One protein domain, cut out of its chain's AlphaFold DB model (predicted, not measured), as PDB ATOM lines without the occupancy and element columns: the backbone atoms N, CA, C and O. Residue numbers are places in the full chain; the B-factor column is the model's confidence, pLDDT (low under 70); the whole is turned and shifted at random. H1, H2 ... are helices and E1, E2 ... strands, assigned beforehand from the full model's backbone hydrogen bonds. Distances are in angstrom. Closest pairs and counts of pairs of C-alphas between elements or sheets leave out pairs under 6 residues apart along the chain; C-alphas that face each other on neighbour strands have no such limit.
ATOM      1  N   PRO A  66     -13.358 218.713  26.665       78.94
ATOM      2  CA  PRO A  66     -14.110 218.602  27.906       78.94
ATOM      3  C   PRO A  66     -15.120 219.744  28.026       78.94
ATOM      4  O   PRO A  66     -14.782 220.892  27.729       78.94
ATOM      5  N   ASP A  67     -16.335 219.447  28.489       78.19
ATOM      6  CA  ASP A  67     -17.408 220.448  28.543       78.19
ATOM      7  C   ASP A  67     -17.052 221.669  29.398       78.19
ATOM      8  O   ASP A  67     -17.476 222.781  29.107       78.19
ATOM      9  N   SER A  68     -16.194 221.488  30.403       79.88
ATOM     10  CA  SER A  68     -15.681 222.566  31.253       79.88
ATOM     11  C   SER A  68     -14.719 223.531  30.554       79.88
ATOM     12  O   SER A  68     -14.386 224.563  31.126       79.88
ATOM     13  N   LEU A  69     -14.230 223.198  29.357       81.94
ATOM     14  CA  LEU A  69     -13.248 223.985  28.606       81.94
ATOM     15  C   LEU A  69     -13.801 224.506  27.273       81.94
ATOM     16  O   LEU A  69     -13.122 225.276  26.589       81.94
ATOM     17  N   ASN A  70     -14.999 224.065  26.887       84.69
ATOM     18  CA  ASN A  70     -15.609 224.385  25.606       84.69
ATOM     19  C   ASN A  70     -16.308 225.761  25.623       84.69
ATOM     20  O   ASN A  70     -16.468 226.401  26.658       84.69
ATOM     21  N   CYS A  71     -16.722 226.236  24.447       82.81
ATOM     22  CA  CYS A  71     -17.430 227.513  24.296       82.81
ATOM     23  C   CYS A  71     -18.961 227.423  24.459       82.81
ATOM     24  O   CYS A  71     -19.655 228.394  24.160       82.81
ATOM     25  N   ALA A  72     -19.508 226.268  24.854       80.75
ATOM     26  CA  ALA A  72     -20.952 226.032  24.913       80.75
ATOM     27  C   ALA A  72     -21.584 226.386  26.276       80.75
ATOM     28  O   ALA A  72     -22.808 226.363  26.393       80.75
ATOM     29  N   GLY A  73     -20.771 226.722  27.285       74.44
ATOM     30  CA  GLY A  73     -21.209 227.054  28.642       74.44
ATOM     31  C   GLY A  73     -20.531 228.303  29.213       74.44
ATOM     32  O   GLY A  73     -20.340 229.300  28.513       74.44
ATOM     33  N   ASP A  74     -20.192 228.253  30.502       77.50
ATOM     34  CA  ASP A  74     -19.480 229.330  31.191       77.50
ATOM     35  C   ASP A  74     -18.096 229.562  30.580       77.50
ATOM     36  O   ASP A  74     -17.436 228.627  30.138       77.50
ATOM     37  N   CYS A  75     -17.638 230.815  30.563       84.94
ATOM     38  CA  CYS A  75     -16.349 231.168  29.979       84.94
ATOM     39  C   CYS A  75     -15.191 230.727  30.894       84.94
ATOM     40  O   CYS A  75     -14.953 231.385  31.912       84.94
ATOM     41  N   PRO A  76     -14.429 229.672  30.546       87.75
ATOM     42  CA  PRO A  76     -13.469 229.063  31.463       87.75
ATOM     43  C   PRO A  76     -12.169 229.865  31.588       87.75
ATOM     44  O   PRO A  76     -11.348 229.582  32.456       87.75
ATOM     45  N   GLY A  77     -11.952 230.862  30.723       89.94
ATOM     46  CA  GLY A  77     -10.715 231.637  30.712       89.94
ATOM     47  C   GLY A  77      -9.529 230.824  30.194       89.94
ATOM     48  O   GLY A  77      -8.420 230.940  30.718       89.94
ATOM     49  N   VAL A  78      -9.758 230.001  29.168       91.88
ATOM     50  CA  VAL A  78      -8.739 229.144  28.554       91.88
ATOM     51  C   VAL A  78      -8.570 229.518  27.087       91.88
ATOM     52  O   VAL A  78      -9.467 229.343  26.265       91.88
ATOM     53  N   GLY A  79      -7.399 230.060  26.768       92.50
ATOM     54  CA  GLY A  79      -6.917 230.286  25.414       92.50
ATOM     55  C   GLY A  79      -5.906 229.221  25.001       92.50
ATOM     56  O   GLY A  79      -5.859 228.119  25.551       92.50
ATOM     57  N   THR A  80      -5.062 229.557  24.034       94.06
ATOM     58  CA  THR A  80      -3.956 228.710  23.600       94.06
ATOM     59  C   THR A  80      -2.669 229.497  23.410       94.06
ATOM     60  O   THR A  80      -2.695 230.687  23.094       94.06
ATOM     61  N   SER A  81      -1.541 228.807  23.564       93.62
ATOM     62  CA  SER A  81      -0.206 229.320  23.267       93.62
ATOM     63  C   SER A  81       0.482 228.443  22.228       93.62
ATOM     64  O   SER A  81       0.426 227.213  22.290       93.62
ATOM     65  N   GLU A  82       1.092 229.078  21.233       91.56
ATOM     66  CA  GLU A  82       1.815 228.402  20.161       91.56
ATOM     67  C   GLU A  82       3.191 227.922  20.627       91.56
ATOM     68  O   GLU A  82       4.032 228.689  21.105       91.56
ATOM     69  N   THR A  83       3.440 226.632  20.442       87.38
ATOM     70  CA  THR A  83       4.772 226.045  20.563       87.38
ATOM     71  C   THR A  83       5.571 226.291  19.282       87.38
ATOM     72  O   THR A  83       5.017 226.479  18.201       87.38
ATOM     73  N   GLY A  84       6.901 226.318  19.388       81.31
ATOM     74  CA  GLY A  84       7.762 226.392  18.206       81.31
ATOM     75  C   GLY A  84       7.917 225.031  17.529       81.31
ATOM     76  O   GLY A  84       7.725 223.999  18.168       81.31
ATOM     77  N   TRP A  85       8.346 225.038  16.268       83.56
ATOM     78  CA  TRP A  85       8.827 223.830  15.596       83.56
ATOM     79  C   TRP A  85       9.981 223.216  16.383       83.56
ATOM     80  O   TRP A  85      10.860 223.936  16.871       83.56
ATOM     81  N   ARG A  86       9.994 221.888  16.490       77.31
ATOM     82  CA  ARG A  86      11.098 221.164  17.121       77.31
ATOM     83  C   ARG A  86      11.603 220.107  16.167       77.31
ATOM     84  O   ARG A  86      10.842 219.308  15.631       77.31
ATOM     85  N   GLN A  87      12.911 220.110  15.975       71.06
ATOM     86  CA  GLN A  87      13.607 219.058  15.267       71.06
ATOM     87  C   GLN A  87      14.415 218.276  16.292       71.06
ATOM     88  O   GLN A  87      15.249 218.841  16.999       71.06
ATOM     89  N   LEU A  88      14.142 216.980  16.389       68.75
ATOM     90  CA  LEU A  88      14.874 216.064  17.247       68.75
ATOM     91  C   LEU A  88      15.713 215.159  16.352       68.75
ATOM     92  O   LEU A  88      15.185 214.399  15.540       68.75
ATOM     93  N   VAL A  89      17.029 215.252  16.494       64.88
ATOM     94  CA  VAL A  89      17.952 214.300  15.873       64.88
ATOM     95  C   VAL A  89      18.045 213.101  16.812       64.88
ATOM     96  O   VAL A  89      18.328 213.268  17.999       64.88
ATOM     97  N   SER A  90      17.752 211.897  16.318       53.78
ATOM     98  CA  SER A  90      17.874 210.688  17.141       53.78
ATOM     99  C   SER A  90      19.337 210.515  17.585       53.78
ATOM    100  O   SER A  90      20.219 210.525  16.722       53.78
ATOM    101  N   PRO A  91      19.629 210.383  18.898       47.81
ATOM    102  CA  PRO A  91      20.996 210.257  19.364       47.81
ATOM    103  C   PRO A  91      21.586 208.939  18.882       47.81
ATOM    104  O   PRO A  91      21.057 207.848  19.101       47.81
ATOM    105  N   VAL A  92      22.736 209.070  18.244       44.38
ATOM    106  CA  VAL A  92      23.606 207.987  17.827       44.38
ATOM    107  C   VAL A  92      24.233 207.378  19.094       44.38
ATOM    108  O   VAL A  92      25.381 207.641  19.414       44.38
ATOM    109  N   THR A  93      23.509 206.529  19.830       40.50
ATOM    110  CA  THR A  93      24.148 205.407  20.555       40.50
ATOM    111  C   THR A  93      24.344 204.254  19.573       40.50
ATOM    112  O   THR A  93      23.912 203.128  19.804       40.50
ATOM    113  N   ASN A  94      24.900 204.565  18.402       38.97
ATOM    114  CA  ASN A  94      25.015 203.645  17.282       38.97
ATOM    115  C   ASN A  94      26.435 203.063  17.261       38.97
ATOM    116  O   ASN A  94      27.403 203.733  17.630       38.97
ATOM    117  N   ALA A  95      26.586 201.842  16.761       42.06
ATOM    118  CA  ALA A  95      27.887 201.245  16.476       42.06
ATOM    119  C   ALA A  95      28.747 202.117  15.530       42.06
ATOM    120  O   ALA A  95      29.969 202.021  15.563       42.06
ATOM    121  N   CYS A  96      28.136 203.032  14.765       41.69
ATOM    122  CA  CYS A  96      28.839 204.025  13.944       41.69
ATOM    123  C   CYS A  96      29.624 205.095  14.748       41.69
ATOM    124  O   CYS A  96      30.674 205.550  14.298       41.69
ATOM    125  N   THR A  97      29.198 205.437  15.972       41.59
ATOM    126  CA  THR A  97      30.010 206.178  16.972       41.59
ATOM    127  C   THR A  97      30.929 205.262  17.787       41.59
ATOM    128  O   THR A  97      31.736 205.725  18.590       41.59
ATOM    129  N   GLY A  98      30.860 203.948  17.558       40.56
ATOM    130  CA  GLY A  98      31.765 202.946  18.113       40.56
ATOM    131  C   GLY A  98      33.162 202.984  17.497       40.56
ATOM    132  O   GLY A  98      33.885 202.005  17.602       40.56
ATOM    133  N   THR A  99      33.579 204.082  16.870       46.91
ATOM    134  CA  THR A  99      34.895 204.221  16.237       46.91
ATOM    135  C   THR A  99      36.036 204.149  17.244       46.91
ATOM    136  O   THR A  99      37.080 203.579  16.940       46.91
ATOM    137  N   ALA A 100      35.835 204.642  18.469       45.22
ATOM    138  CA  ALA A 100      36.802 204.433  19.547       45.22
ATOM    139  C   ALA A 100      36.909 202.943  19.927       45.22
ATOM    140  O   ALA A 100      38.010 202.437  20.131       45.22
ATOM    141  N   LEU A 101      35.782 202.221  19.956       44.34
ATOM    142  CA  LEU A 101      35.744 200.781  20.226       44.34
ATOM    143  C   LEU A 101      36.350 199.979  19.063       44.34
ATOM    144  O   LEU A 101      37.131 199.067  19.296       44.34
ATOM    145  N   GLN A 102      36.072 200.355  17.815       46.88
ATOM    146  CA  GLN A 102      36.660 199.763  16.615       46.88
ATOM    147  C   GLN A 102      38.171 199.968  16.553       46.88
ATOM    148  O   GLN A 102      38.881 199.016  16.271       46.88
ATOM    149  N   LEU A 103      38.682 201.160  16.878       46.84
ATOM    150  CA  LEU A 103      40.126 201.414  16.953       46.84
ATOM    151  C   LEU A 103      40.817 200.536  18.011       46.84
ATOM    152  O   LEU A 103      41.959 200.117  17.819       46.84
ATOM    153  N   ILE A 104      40.128 200.231  19.116       49.50
ATOM    154  CA  ILE A 104      40.614 199.307  20.154       49.50
ATOM    155  C   ILE A 104      40.543 197.850  19.671       49.50
ATOM    156  O   ILE A 104      41.506 197.109  19.839       49.50
ATOM    157  N   LEU A 105      39.443 197.441  19.035       49.25
ATOM    158  CA  LEU A 105      39.233 196.076  18.532       49.25
ATOM    159  C   LEU A 105      40.136 195.739  17.335       49.25
ATOM    160  O   LEU A 105      40.600 194.611  17.210       49.25
ATOM    161  N   GLN A 106      40.469 196.730  16.508       48.91
ATOM    162  CA  GLN A 106      41.403 196.595  15.392       48.91
ATOM    163  C   GLN A 106      42.854 196.440  15.881       48.91
ATOM    164  O   GLN A 106      43.637 195.719  15.271       48.91
ATOM    165  N   ARG A 107      43.205 197.037  17.033       52.88
ATOM    166  CA  ARG A 107      44.466 196.749  17.747       52.88
ATOM    167  C   ARG A 107      44.527 195.333  18.330       52.88
ATOM    168  O   ARG A 107      45.619 194.882  18.658       52.88
ATOM    169  N   LEU A 108      43.384 194.664  18.471       52.88
ATOM    170  CA  LEU A 108      43.257 193.280  18.935       52.88
ATOM    171  C   LEU A 108      43.085 192.279  17.775       52.88
ATOM    172  O   LEU A 108      42.729 191.135  18.028       52.88
ATOM    173  N   GLU A 109      43.320 192.700  16.525       45.84
ATOM    174  CA  GLU A 109      43.216 191.865  15.311       45.84
ATOM    175  C   GLU A 109      41.818 191.264  15.060       45.84
ATOM    176  O   GLU A 109      41.673 190.231  14.409       45.84
ATOM    177  N   ILE A 110      40.760 191.920  15.540       38.91
ATOM    178  CA  ILE A 110      39.379 191.515  15.264       38.91
ATOM    179  C   ILE A 110      38.865 192.319  14.064       38.91
ATOM    180  O   ILE A 110      38.689 193.538  14.148       38.91
ATOM    181  N   GLU A 111      38.614 191.648  12.937       38.69
ATOM    182  CA  GLU A 111      38.006 192.267  11.754       38.69
ATOM    183  C   GLU A 111      36.511 192.522  11.987       38.69
ATOM    184  O   GLU A 111      35.722 191.597  12.179       38.69
ATOM    185  N   VAL A 112      36.108 193.795  11.967       39.66
ATOM    186  CA  VAL A 112      34.705 194.205  12.110       39.66
ATOM    187  C   VAL A 112      34.224 194.801  10.791       39.66
ATOM    188  O   VAL A 112      34.597 195.919  10.434       39.66
ATOM    189  N   PHE A 113      33.368 194.069  10.081       40.69
ATOM    190  CA  PHE A 113      32.690 194.550   8.880       40.69
ATOM    191  C   PHE A 113      31.418 195.303   9.282       40.69
ATOM    192  O   PHE A 113      30.482 194.710   9.811       40.69
ATOM    193  N   LEU A 114      31.382 196.617   9.046       42.38
ATOM    194  CA  LEU A 114      30.151 197.402   9.165       42.38
ATOM    195  C   LEU A 114      29.447 197.411   7.811       42.38
ATOM    196  O   LEU A 114      30.005 197.892   6.823       42.38
ATOM    197  N   GLU A 115      28.225 196.889   7.754       40.84
ATOM    198  CA  GLU A 115      27.422 196.969   6.538       40.84
ATOM    199  C   GLU A 115      26.941 198.415   6.306       40.84
ATOM    200  O   GLU A 115      26.386 199.039   7.215       40.84
ATOM    201  N   PRO A 116      27.076 198.955   5.079       41.34
ATOM    202  CA  PRO A 116      26.687 200.330   4.745       41.34
ATOM    203  C   PRO A 116      25.183 200.623   4.905       41.34
ATOM    204  O   PRO A 116      24.784 201.784   4.880       41.34
ATOM    205  N   ASN A 117      24.352 199.597   5.110       46.91
ATOM    206  CA  ASN A 117      22.901 199.713   5.283       46.91
ATOM    207  C   ASN A 117      22.445 199.810   6.756       46.91
ATOM    208  O   ASN A 117      21.244 199.875   7.003       46.91
ATOM    209  N   LEU A 118      23.358 199.809   7.739       41.41
ATOM    210  CA  LEU A 118      22.998 199.653   9.161       41.41
ATOM    211  C   LEU A 118      22.990 200.943  10.005       41.41
ATOM    212  O   LEU A 118      22.701 200.876  11.199       41.41
ATOM    213  N   CYS A 119      23.252 202.125   9.433       49.69
ATOM    214  CA  CYS A 119      23.301 203.379  10.205       49.69
ATOM    215  C   CYS A 119      22.437 204.517   9.632       49.69
ATOM    216  O   CYS A 119      22.969 205.588   9.338       49.69
ATOM    217  N   PRO A 120      21.114 204.344   9.473       53.25
ATOM    218  CA  PRO A 120      20.269 205.465   9.094       53.25
ATOM    219  C   PRO A 120      20.170 206.463  10.259       53.25
ATOM    220  O   PRO A 120      19.744 206.118  11.364       53.25
ATOM    221  N   ILE A 121      20.594 207.703  10.009       66.56
ATOM    222  CA  ILE A 121      20.321 208.842  10.889       66.56
ATOM    223  C   ILE A 121      18.907 209.320  10.568       66.56
ATOM    224  O   ILE A 121      18.517 209.383   9.404       66.56
ATOM    225  N   TRP A 122      18.130 209.653  11.594       70.81
ATOM    226  CA  TRP A 122      16.765 210.138  11.423       70.81
ATOM    227  C   TRP A 122      16.604 211.486  12.094       70.81
ATOM    228  O   TRP A 122      17.131 211.719  13.188       70.81
ATOM    229  N   VAL A 123      15.793 212.326  11.469       71.06
ATOM    230  CA  VAL A 123      15.245 213.517  12.105       71.06
ATOM    231  C   VAL A 123      13.759 213.325  12.319       71.06
ATOM    232  O   VAL A 123      13.041 212.854  11.434       71.06
ATOM    233  N   ILE A 124      13.316 213.668  13.518       76.25
ATOM    234  CA  ILE A 124      11.910 213.764  13.876       76.25
ATOM    235  C   ILE A 124      11.549 215.245  13.847       76.25
ATOM    236  O   ILE A 124      12.225 216.068  14.466       76.25
ATOM    237  N   ILE A 125      10.504 215.572  13.101       79.81
ATOM    238  CA  ILE A 125       9.982 216.920  12.924       79.81
ATOM    239  C   ILE A 125       8.653 216.978  13.669       79.81
ATOM    240  O   ILE A 125       7.654 216.410  13.225       79.81
ATOM    241  N   GLU A 126       8.658 217.660  14.810       85.31
ATOM    242  CA  GLU A 126       7.448 217.997  15.553       85.31
ATOM    243  C   GLU A 126       6.941 219.366  15.069       85.31
ATOM    244  O   GLU A 126       7.677 220.364  15.166       85.31
ATOM    245  N   PRO A 127       5.714 219.442  14.523       87.31
ATOM    246  CA  PRO A 127       5.161 220.695  14.041       87.31
ATOM    247  C   PRO A 127       4.868 221.667  15.187       87.31
ATOM    248  O   PRO A 127       4.570 221.283  16.318       87.31
ATOM    249  N   ALA A 128       4.901 222.963  14.880       88.62
ATOM    250  CA  ALA A 128       4.346 223.960  15.784       88.62
ATOM    251  C   ALA A 128       2.854 223.671  16.013       88.62
ATOM    252  O   ALA A 128       2.074 223.553  15.065       88.62
ATOM    253  N   HIS A 129       2.456 223.572  17.275       91.31
ATOM    254  CA  HIS A 129       1.077 223.304  17.681       91.31
ATOM    255  C   HIS A 129       0.684 224.198  18.850       91.31
ATOM    256  O   HIS A 129       1.529 224.726  19.576       91.31
ATOM    257  N   ARG A 130      -0.619 224.375  19.041       92.38
ATOM    258  CA  ARG A 130      -1.169 225.208  20.106       92.38
ATOM    259  C   ARG A 130      -1.592 224.355  21.285       92.38
ATOM    260  O   ARG A 130      -2.343 223.402  21.106       92.38
ATOM    261  N   VAL A 131      -1.134 224.719  22.477       92.75
ATOM    262  CA  VAL A 131      -1.492 224.054  23.737       92.75
ATOM    263  C   VAL A 131      -2.420 224.943  24.564       92.75
ATOM    264  O   VAL A 131      -2.303 226.167  24.466       92.75
ATOM    265  N   PRO A 132      -3.338 224.382  25.369       92.88
ATOM    266  CA  PRO A 132      -4.209 225.176  26.230       92.88
ATOM    267  C   PRO A 132      -3.398 226.018  27.221       92.88
ATOM    268  O   PRO A 132      -2.368 225.583  27.734       92.88
ATOM    269  N   THR A 133      -3.828 227.249  27.476       92.81
ATOM    270  CA  THR A 133      -3.173 228.175  28.414       92.81
ATOM    271  C   THR A 133      -4.222 229.097  29.030       92.81
ATOM    272  O   THR A 133      -5.216 229.415  28.383       92.81
ATOM    273  N   ALA A 134      -4.024 229.531  30.275       92.44
ATOM    274  CA  ALA A 134      -4.947 230.449  30.937       92.44
ATOM    275  C   ALA A 134      -4.963 231.815  30.226       92.44
ATOM    276  O   ALA A 134      -3.962 232.527  30.219       92.44
ATOM    277  N   VAL A 135      -6.104 232.170  29.632       91.44
ATOM    278  CA  VAL A 135      -6.363 233.469  28.996       91.44
ATOM    279  C   VAL A 135      -7.808 233.854  29.290       91.44
ATOM    280  O   VAL A 135      -8.748 233.245  28.774       91.44
ATOM    281  N   ALA A 136      -7.997 234.865  30.136       91.62
ATOM    282  CA  ALA A 136      -9.325 235.302  30.556       91.62
ATOM    283  C   ALA A 136     -10.204 235.688  29.353       91.62
ATOM    284  O   ALA A 136      -9.728 236.291  28.391       91.62
ATOM    285  N   GLY A 137     -11.496 235.357  29.415       90.81
ATOM    286  CA  GLY A 137     -12.448 235.681  28.346       90.81
ATOM    287  C   GLY A 137     -12.389 234.760  27.120       90.81
ATOM    288  O   GLY A 137     -13.020 235.078  26.112       90.81
ATOM    289  N   CYS A 138     -11.661 233.641  27.193       92.81
ATOM    290  CA  CYS A 138     -11.511 232.674  26.105       92.81
ATOM    291  C   CYS A 138     -12.012 231.271  26.483       92.81
ATOM    292  O   CYS A 138     -12.092 230.915  27.663       92.81
ATOM    293  N   CYS A 139     -12.318 230.478  25.459       91.88
ATOM    294  CA  CYS A 139     -12.721 229.075  25.537       91.88
ATOM    295  C   CYS A 139     -12.110 228.275  24.375       91.88
ATOM    296  O   CYS A 139     -11.755 228.843  23.336       91.88
ATOM    297  N   LEU A 140     -12.008 226.951  24.524       92.19
ATOM    298  CA  LEU A 140     -11.554 226.062  23.455       92.19
ATOM    299  C   LEU A 140     -12.698 225.781  22.470       92.19
ATOM    300  O   LEU A 140     -13.816 225.442  22.858       92.19
ATOM    301  N   LEU A 141     -12.400 225.919  21.180       90.81
ATOM    302  CA  LEU A 141     -13.357 225.795  20.083       90.81
ATOM    303  C   LEU A 141     -13.195 224.478  19.324       90.81
ATOM    304  O   LEU A 141     -14.180 223.817  19.010       90.81
ATOM    305  N   SER A 142     -11.959 224.119  18.976       89.31
ATOM    306  CA  SER A 142     -11.683 222.918  18.189       89.31
ATOM    307  C   SER A 142     -10.313 222.322  18.493       89.31
ATOM    308  O   SER A 142      -9.419 222.980  19.033       89.31
ATOM    309  N   GLN A 143     -10.175 221.049  18.131       91.19
ATOM    310  CA  GLN A 143      -8.956 220.260  18.223       91.19
ATOM    311  C   GLN A 143      -8.554 219.804  16.815       91.19
ATOM    312  O   GLN A 143      -9.409 219.449  16.002       91.19
ATOM    313  N   GLN A 144      -7.258 219.816  16.520       90.50
ATOM    314  CA  GLN A 144      -6.679 219.352  15.260       90.50
ATOM    315  C   GLN A 144      -5.520 218.396  15.553       90.50
ATOM    316  O   GLN A 144      -4.699 218.673  16.426       90.50
ATOM    317  N   SER A 145      -5.440 217.289  14.817       92.00
ATOM    318  CA  SER A 145      -4.261 216.418  14.816       92.00
ATOM    319  C   SER A 145      -3.268 216.911  13.767       92.00
ATOM    320  O   SER A 145      -3.639 217.113  12.611       92.00
ATOM    321  N   LEU A 146      -2.014 217.098  14.164       90.19
ATOM    322  CA  LEU A 146      -0.907 217.455  13.285       90.19
ATOM    323  C   LEU A 146       0.085 216.287  13.222       90.19
ATOM    324  O   LEU A 146       0.444 215.759  14.274       90.19
ATOM    325  N   PRO A 147       0.550 215.881  12.033       89.81
ATOM    326  CA  PRO A 147       1.422 214.724  11.909       89.81
ATOM    327  C   PRO A 147       2.844 215.054  12.382       89.81
ATOM    328  O   PRO A 147       3.427 216.074  12.007       89.81
ATOM    329  N   VAL A 148       3.417 214.169  13.193       84.81
ATOM    330  CA  VAL A 148       4.838 214.162  13.543       84.81
ATOM    331  C   VAL A 148       5.557 213.297  12.522       84.81
ATOM    332  O   VAL A 148       5.289 212.098  12.385       84.81
ATOM    333  N   MET A 149       6.490 213.911  11.804       84.81
ATOM    334  CA  MET A 149       7.152 213.275  10.672       84.81
ATOM    335  C   MET A 149       8.531 212.769  11.070       84.81
ATOM    336  O   MET A 149       9.277 213.440  11.779       84.81
ATOM    337  N   ARG A 150       8.911 211.605  10.549       83.12
ATOM    338  CA  ARG A 150      10.275 211.084  10.584       83.12
ATOM    339  C   ARG A 150      10.838 211.053   9.175       83.12
ATOM    340  O   ARG A 150      10.255 210.440   8.287       83.12
ATOM    341  N   GLN A 151      12.007 211.647   8.998       81.81
ATOM    342  CA  GLN A 151      12.728 211.661   7.733       81.81
ATOM    343  C   GLN A 151      14.082 210.974   7.914       81.81
ATOM    344  O   GLN A 151      14.829 211.295   8.841       81.81
ATOM    345  N   ALA A 152      14.394 210.023   7.031       79.62
ATOM    346  CA  ALA A 152      15.734 209.449   6.962       79.62
ATOM    347  C   ALA A 152      16.705 210.487   6.415       79.62
ATOM    348  O   ALA A 152      16.346 211.264   5.529       79.62
ATOM    349  N   LEU A 153      17.933 210.463   6.909       71.62
ATOM    350  CA  LEU A 153      19.032 211.260   6.402       71.62
ATOM    351  C   LEU A 153      20.098 210.355   5.787       71.62
ATOM    352  O   LEU A 153      20.450 209.309   6.334       71.62
ATOM    353  N   ARG A 154      20.651 210.814   4.668       72.56
ATOM    354  CA  ARG A 154      21.862 210.293   4.047       72.56
ATOM    355  C   ARG A 154      22.995 211.263   4.314       72.56
ATOM    356  O   ARG A 154      22.952 212.397   3.849       72.56
ATOM    357  N   CYS A 155      24.018 210.794   5.010       67.56
ATOM    358  CA  CYS A 155      25.211 211.579   5.293       67.56
ATOM    359  C   CYS A 155      26.383 211.074   4.454       67.56
ATOM    360  O   CYS A 155      26.565 209.865   4.293       67.56
ATOM    361  N   GLU A 156      27.190 211.992   3.932       57.69
ATOM    362  CA  GLU A 156      28.463 211.642   3.310       57.69
ATOM    363  C   GLU A 156      29.564 211.629   4.374       57.69
ATOM    364  O   GLU A 156      29.907 212.654   4.954       57.69
ATOM    365  N   CYS A 157      30.135 210.457   4.650       53.75
ATOM    366  CA  CYS A 157      31.258 210.344   5.577       53.75
ATOM    367  C   CYS A 157      32.557 210.269   4.759       53.75
ATOM    368  O   CYS A 157      32.738 209.384   3.916       53.75
ATOM    369  N   THR A 158      33.475 211.216   4.968       46.91
ATOM    370  CA  THR A 158      34.738 211.242   4.216       46.91
ATOM    371  C   THR A 158      35.750 210.254   4.802       46.91
ATOM    372  O   THR A 158      35.896 210.111   6.011       46.91
ATOM    373  N   ARG A 159      36.521 209.576   3.939       46.44
ATOM    374  CA  ARG A 159      37.489 208.522   4.325       46.44
ATOM    375  C   ARG A 159      38.634 208.976   5.248       46.44
ATOM    376  O   ARG A 159      39.459 208.150   5.620       46.44
ATOM    377  N   ARG A 160      38.749 210.271   5.564       39.69
ATOM    378  CA  ARG A 160      39.857 210.828   6.362       39.69
ATOM    379  C   ARG A 160      39.483 211.113   7.814       39.69
ATOM    380  O   ARG A 160      40.379 211.151   8.646       39.69
ATOM    381  N   PHE A 161      38.193 211.234   8.122       39.66
ATOM    382  CA  PHE A 161      37.672 211.356   9.479       39.66
ATOM    383  C   PHE A 161      36.300 210.682   9.499       39.66
ATOM    384  O   PHE A 161      35.408 211.091   8.763       39.66
ATOM    385  N   ILE A 162      36.115 209.651  10.329       44.84
ATOM    386  CA  ILE A 162      34.796 209.049  10.593       44.84
ATOM    387  C   ILE A 162      34.041 210.009  11.526       44.84
ATOM    388  O   ILE A 162      33.793 209.738  12.694       44.84
ATOM    389  N   ILE A 163      33.792 211.209  11.021       43.22
ATOM    390  CA  ILE A 163      32.975 212.235  11.642       43.22
ATOM    391  C   ILE A 163      32.013 212.624  10.533       43.22
ATOM    392  O   ILE A 163      32.367 213.363   9.617       43.22
ATOM    393  N   CYS A 164      30.826 212.026  10.558       48.41
ATOM    394  CA  CYS A 164      29.734 212.480   9.716       48.41
ATOM    395  C   CYS A 164      29.230 213.760  10.402       48.41
ATOM    396  O   CYS A 164      28.685 213.697  11.503       48.41
ATOM    397  N   TRP A 165      29.555 214.921   9.836       44.97
ATOM    398  CA  TRP A 165      29.141 216.205  10.395       44.97
ATOM    399  C   TRP A 165      27.657 216.431  10.098       44.97
ATOM    400  O   TRP A 165      27.206 216.169   8.985       44.97
ATOM    401  N   ASP A 166      26.924 216.978  11.070       45.75
ATOM    402  CA  ASP A 166      25.500 217.341  10.951       45.75
ATOM    403  C   ASP A 166      25.181 218.221   9.720       45.75
ATOM    404  O   ASP A 166      24.034 218.288   9.287       45.75
ATOM    405  N   HIS A 167      26.180 218.893   9.139       45.16
ATOM    406  CA  HIS A 167      26.013 219.823   8.019       45.16
ATOM    407  C   HIS A 167      25.977 219.178   6.624       45.16
ATOM    408  O   HIS A 167      25.516 219.835   5.695       45.16
ATOM    409  N   ASP A 168      26.383 217.911   6.480       54.00
ATOM    410  CA  ASP A 168      26.461 217.226   5.174       54.00
ATOM    411  C   ASP A 168      25.421 216.099   5.023       54.00
ATOM    412  O   ASP A 168      25.519 215.229   4.153       54.00
ATOM    413  N   CYS A 169      24.412 216.085   5.896       63.72
ATOM    414  CA  CYS A 169      23.327 215.116   5.861       63.72
ATOM    415  C   CYS A 169      22.127 215.667   5.079       63.72
ATOM    416  O   CYS A 169      21.532 216.676   5.458       63.72
ATOM    417  N   LEU A 170      21.733 214.980   4.005       70.44
ATOM    418  CA  LEU A 170      20.571 215.329   3.184       70.44
ATOM    419  C   LEU A 170      19.394 214.382   3.455       70.44
ATOM    420  O   LEU A 170      19.617 213.199   3.718       70.44
ATOM    421  N   PRO A 171      18.135 214.843   3.349       72.75
ATOM    422  CA  PRO A 171      16.970 213.965   3.397       72.75
ATOM    423  C   PRO A 171      17.055 212.827   2.369       72.75
ATOM    424  O   PRO A 171      17.392 213.043   1.205       72.75
ATOM    425  N   GLN A 172      16.725 211.609   2.796       80.81
ATOM    426  CA  GLN A 172      16.678 210.410   1.965       80.81
ATOM    427  C   GLN A 172      15.327 209.707   2.095       80.81
ATOM    428  O   GLN A 172      14.923 209.318   3.188       80.81
ATOM    429  N   GLY A 173      14.671 209.469   0.958       82.12
ATOM    430  CA  GLY A 173      13.366 208.807   0.912       82.12
ATOM    431  C   GLY A 173      12.217 209.722   1.335       82.12
ATOM    432  O   GLY A 173      12.421 210.906   1.605       82.12
ATOM    433  N   GLU A 174      11.008 209.169   1.369       85.75
ATOM    434  CA  GLU A 174       9.810 209.915   1.755       85.75
ATOM    435  C   GLU A 174       9.701 210.061   3.285       85.75
ATOM    436  O   GLU A 174      10.033 209.117   4.015       85.75
ATOM    437  N   PRO A 175       9.230 211.217   3.789       85.00
ATOM    438  CA  PRO A 175       8.907 211.378   5.198       85.00
ATOM    439  C   PRO A 175       7.777 210.427   5.605       85.00
ATOM    440  O   PRO A 175       6.777 210.296   4.903       85.00
ATOM    441  N   ILE A 176       7.907 209.807   6.775       88.81
ATOM    442  CA  ILE A 176       6.924 208.865   7.318       88.81
ATOM    443  C   ILE A 176       6.272 209.494   8.544       88.81
ATOM    444  O   ILE A 176       6.975 209.963   9.438       88.81
ATOM    445  N   GLU A 177       4.947 209.476   8.616       91.00
ATOM    446  CA  GLU A 177       4.226 209.840   9.835       91.00
ATOM    447  C   GLU A 177       4.458 208.773  10.914       91.00
ATOM    448  O   GLU A 177       4.250 207.582  10.680       91.00
ATOM    449  N   ILE A 178       4.938 209.191  12.086       87.00
ATOM    450  CA  ILE A 178       5.252 208.275  13.197       87.00
ATOM    451  C   ILE A 178       4.325 208.442  14.398       87.00
ATOM    452  O   ILE A 178       4.194 207.515  15.198       87.00
ATOM    453  N   SER A 179       3.707 209.610  14.543       90.06
ATOM    454  CA  SER A 179       2.735 209.920  15.587       90.06
ATOM    455  C   SER A 179       1.960 211.188  15.226       90.06
ATOM    456  O   SER A 179       2.282 211.870  14.256       90.06
ATOM    457  N   GLU A 180       0.952 211.524  16.028       92.06
ATOM    458  CA  GLU A 180       0.200 212.773  15.913       92.06
ATOM    459  C   GLU A 180       0.453 213.658  17.137       92.06
ATOM    460  O   GLU A 180       0.613 213.180  18.264       92.06
ATOM    461  N   GLN A 181       0.428 214.968  16.923       87.75
ATOM    462  CA  GLN A 181       0.449 215.984  17.959       87.75
ATOM    463  C   GLN A 181      -0.856 216.768  17.931       87.75
ATOM    464  O   GLN A 181      -1.358 217.145  16.874       87.75
ATOM    465  N   ILE A 182      -1.422 217.020  19.104       92.12
ATOM    466  CA  ILE A 182      -2.698 217.717  19.211       92.12
ATOM    467  C   ILE A 182      -2.476 219.227  19.268       92.12
ATOM    468  O   ILE A 182      -1.740 219.724  20.117       92.12
ATOM    469  N   SER A 183      -3.172 219.951  18.397       92.81
ATOM    470  CA  SER A 183      -3.218 221.407  18.353       92.81
ATOM    471  C   SER A 183      -4.626 221.903  18.665       92.81
ATOM    472  O   SER A 183      -5.605 221.422  18.095       92.81
ATOM    473  N   TRP A 184      -4.733 222.874  19.561       93.06
ATOM    474  CA  TRP A 184      -6.004 223.439  20.002       93.06
ATOM    475  C   TRP A 184      -6.260 224.803  19.363       93.06
ATOM    476  O   TRP A 184      -5.336 225.563  19.070       93.06
ATOM    477  N   VAL A 185      -7.528 225.148  19.172       92.69
ATOM    478  CA  VAL A 185      -7.949 226.481  18.729       92.69
ATOM    479  C   VAL A 185      -8.882 227.059  19.775       92.69
ATOM    480  O   VAL A 185      -9.846 226.404  20.165       92.69
ATOM    481  N   ALA A 186      -8.611 228.290  20.204       93.25
ATOM    482  CA  ALA A 186      -9.470 229.016  21.131       93.25
ATOM    483  C   ALA A 186     -10.212 230.168  20.449       93.25
ATOM    484  O   ALA A 186      -9.774 230.706  19.427       93.25
ATOM    485  N   SER A 187     -11.324 230.572  21.052       92.88
ATOM    486  CA  SER A 187     -12.154 231.701  20.631       92.88
ATOM    487  C   SER A 187     -12.506 232.577  21.836       92.88
ATOM    488  O   SER A 187     -12.565 232.062  22.956       92.88
ATOM    489  N   PRO A 188     -12.767 233.882  21.642       92.12
ATOM    490  CA  PRO A 188     -13.415 234.694  22.662       92.12
ATOM    491  C   PRO A 188     -14.787 234.118  23.021       92.12
ATOM    492  O   PRO A 188     -15.524 233.662  22.139       92.12
ATOM    493  N   CYS A 189     -15.135 234.168  24.302       89.12
ATOM    494  CA  CYS A 189     -16.463 233.806  24.785       89.12
ATOM    495  C   CYS A 189     -17.507 234.855  24.380       89.12
ATOM    496  O   CYS A 189     -17.207 236.049  24.286       89.12
ATOM    497  N   ALA A 190     -18.764 234.441  24.212       83.19
ATOM    498  CA  ALA A 190     -19.865 235.370  23.964       83.19
ATOM    499  C   ALA A 190     -20.019 236.358  25.139       83.19
ATOM    500  O   ALA A 190     -20.227 235.952  26.278       83.19
ATOM    501  N   GLY A 191     -19.884 237.662  24.870       75.44
ATOM    502  CA  GLY A 191     -19.957 238.719  25.892       75.44
ATOM    503  C   GLY A 191     -18.708 238.870  26.773       75.44
ATOM    504  O   GLY A 191     -18.646 239.799  27.577       75.44
ATOM    505  N   GLY A 192     -17.699 238.009  26.607       68.31
ATOM    506  CA  GLY A 192     -16.405 238.144  27.268       68.31
ATOM    507  C   GLY A 192     -15.538 239.191  26.571       68.31
ATOM    508  O   GLY A 192     -15.475 239.246  25.345       68.31
ATOM    509  N   THR A 193     -14.838 240.016  27.348       73.12
ATOM    510  CA  THR A 193     -13.740 240.838  26.825       73.12
ATOM    511  C   THR A 193     -12.429 240.220  27.283       73.12
ATOM    512  O   THR A 193     -12.250 239.946  28.467       73.12
ATOM    513  N   SER A 194     -11.527 239.959  26.338       78.19
ATOM    514  CA  SER A 194     -10.166 239.534  26.652       78.19
ATOM    515  C   SER A 194      -9.201 240.675  26.374       78.19
ATOM    516  O   SER A 194      -9.291 241.339  25.340       78.19
ATOM    517  N   THR A 195      -8.283 240.913  27.305       83.44
ATOM    518  CA  THR A 195      -7.178 241.865  27.134       83.44
ATOM    519  C   THR A 195      -6.061 241.298  26.263       83.44
ATOM    520  O   THR A 195      -5.258 242.054  25.724       83.44
ATOM    521  N   GLU A 196      -6.005 239.973  26.119       88.12
ATOM    522  CA  GLU A 196      -4.984 239.250  25.370       88.12
ATOM    523  C   GLU A 196      -5.628 238.416  24.250       88.12
ATOM    524  O   GLU A 196      -6.796 238.042  24.333       88.12
ATOM    525  N   PRO A 197      -4.913 238.114  23.155       92.19
ATOM    526  CA  PRO A 197      -5.475 237.266  22.114       92.19
ATOM    527  C   PRO A 197      -5.682 235.837  22.636       92.19
ATOM    528  O   PRO A 197      -4.763 235.242  23.194       92.19
ATOM    529  N   CYS A 198      -6.848 235.239  22.364       92.50
ATOM    530  CA  CYS A 198      -7.133 233.848  22.744       92.50
ATOM    531  C   CYS A 198      -6.190 232.827  22.094       92.50
ATOM    532  O   CYS A 198      -6.052 231.721  22.602       92.50
ATOM    533  N   ASN A 199      -5.546 233.180  20.979       93.31
ATOM    534  CA  ASN A 199      -4.518 232.366  20.333       93.31
ATOM    535  C   ASN A 199      -3.203 233.144  20.354       93.31
ATOM    536  O   ASN A 199      -2.923 233.947  19.458       93.31
ATOM    537  N   GLN A 200      -2.418 232.939  21.404       92.00
ATOM    538  CA  GLN A 200      -1.147 233.615  21.599       92.00
ATOM    539  C   GLN A 200      -0.084 233.006  20.684       92.00
ATOM    540  O   GLN A 200       0.048 231.786  20.573       92.00
ATOM    541  N   ARG A 201       0.690 233.869  20.024       86.44
ATOM    542  CA  ARG A 201       1.881 233.462  19.272       86.44
ATOM    543  C   ARG A 201       3.108 233.635  20.150       86.44
ATOM    544  O   ARG A 201       3.191 234.606  20.905       86.44
TER     545      ARG A 201
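What this domain is: This is residues 66 to 201 of the 203 residues of an uncharacterized protein of Planctomycetes bacterium (UniProt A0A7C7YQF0). A long, narrow, twisted ribbon is built on the hairpin of E5 and E6; E3 and then E2 lie beside E5 over part of its length, giving a curled sheet of four strands. At the hairpin's open end the small pair E1 and E4 packs on E5 and E6, while at the other end of the domain H1 and loose loops lengthen the shape, and residues 103 to 109 stick out. The printed part has 136 residues, with one named helix and six named strands in the order E1 E2 H1 E3 E4 E5 E6; the sheet order E2 E3 E5 E6 is antiparallel, and so is the pair E1 and E4. The class is mostly strand, with under half of the residues, 66, in named elements. The whole is extended, with a radius of gyration of the C-alphas of 23.8 A, and a rod of 79 by 25 by 24 A.

Where its parts are: E5, residues 138 to 155, spans 47.2 A from C-alpha 138 at (-11.511, 232.674, 26.105) and bends by 69 degrees at residue 141. E6, residues 169 to 188, spans 44.9 A to C-alpha 188 at (-13.415, 234.694, 22.662) and bends by 94 degrees at residue 173. E3 is residues 121 to 126, 16.5 A, and E2 is residues 86 to 89, 9.8 A. E1, residues 78 to 82, spans 13.5 A, and E4, residues 130 to 134, spans 12.6 A. H1, residues 99 to 106, spans 10.1 A from C-alpha 99 at (34.895, 204.221, 16.237).

How they stand to each other: The sheet is twisted, with E2 and E6 as edge strands. In the hairpin E5 and E6, N 144 and O 183 are 2.8 A apart, within hydrogen-bond range. E3 and E5 are antiparallel, with N 125 and O 149 at 2.8 A. E2 and E3 are antiparallel, with N 88 and O 124 at 2.9 A. E1 and E4 are antiparallel at 138 degrees, with N 79 and O 133 at 2.8 A. The closest C-alphas of E1 and E6 are those of Gly 79 and Ala 186, 5.1 A; those of E4 and E6 are Arg 130 and Ser 183, 4.7 A. Residues 80 to 81 of E1 also pair, parallel, with residues 199 to 200. H1 is not on the sheet and is apart from E5 and E6; every O i to N i+4 pair in it is within hydrogen-bond range.

The domain as a whole: The two C-alphas farthest apart, those of Glu 109 and Gly 191, are 79.4 A apart. The printed part has no cut. The links H1 to E3 and E5 to E6 are long. The mean pLDDT of the printed part is 72.0; residues 88 to 121, 155 to 169 and 192 are under 70.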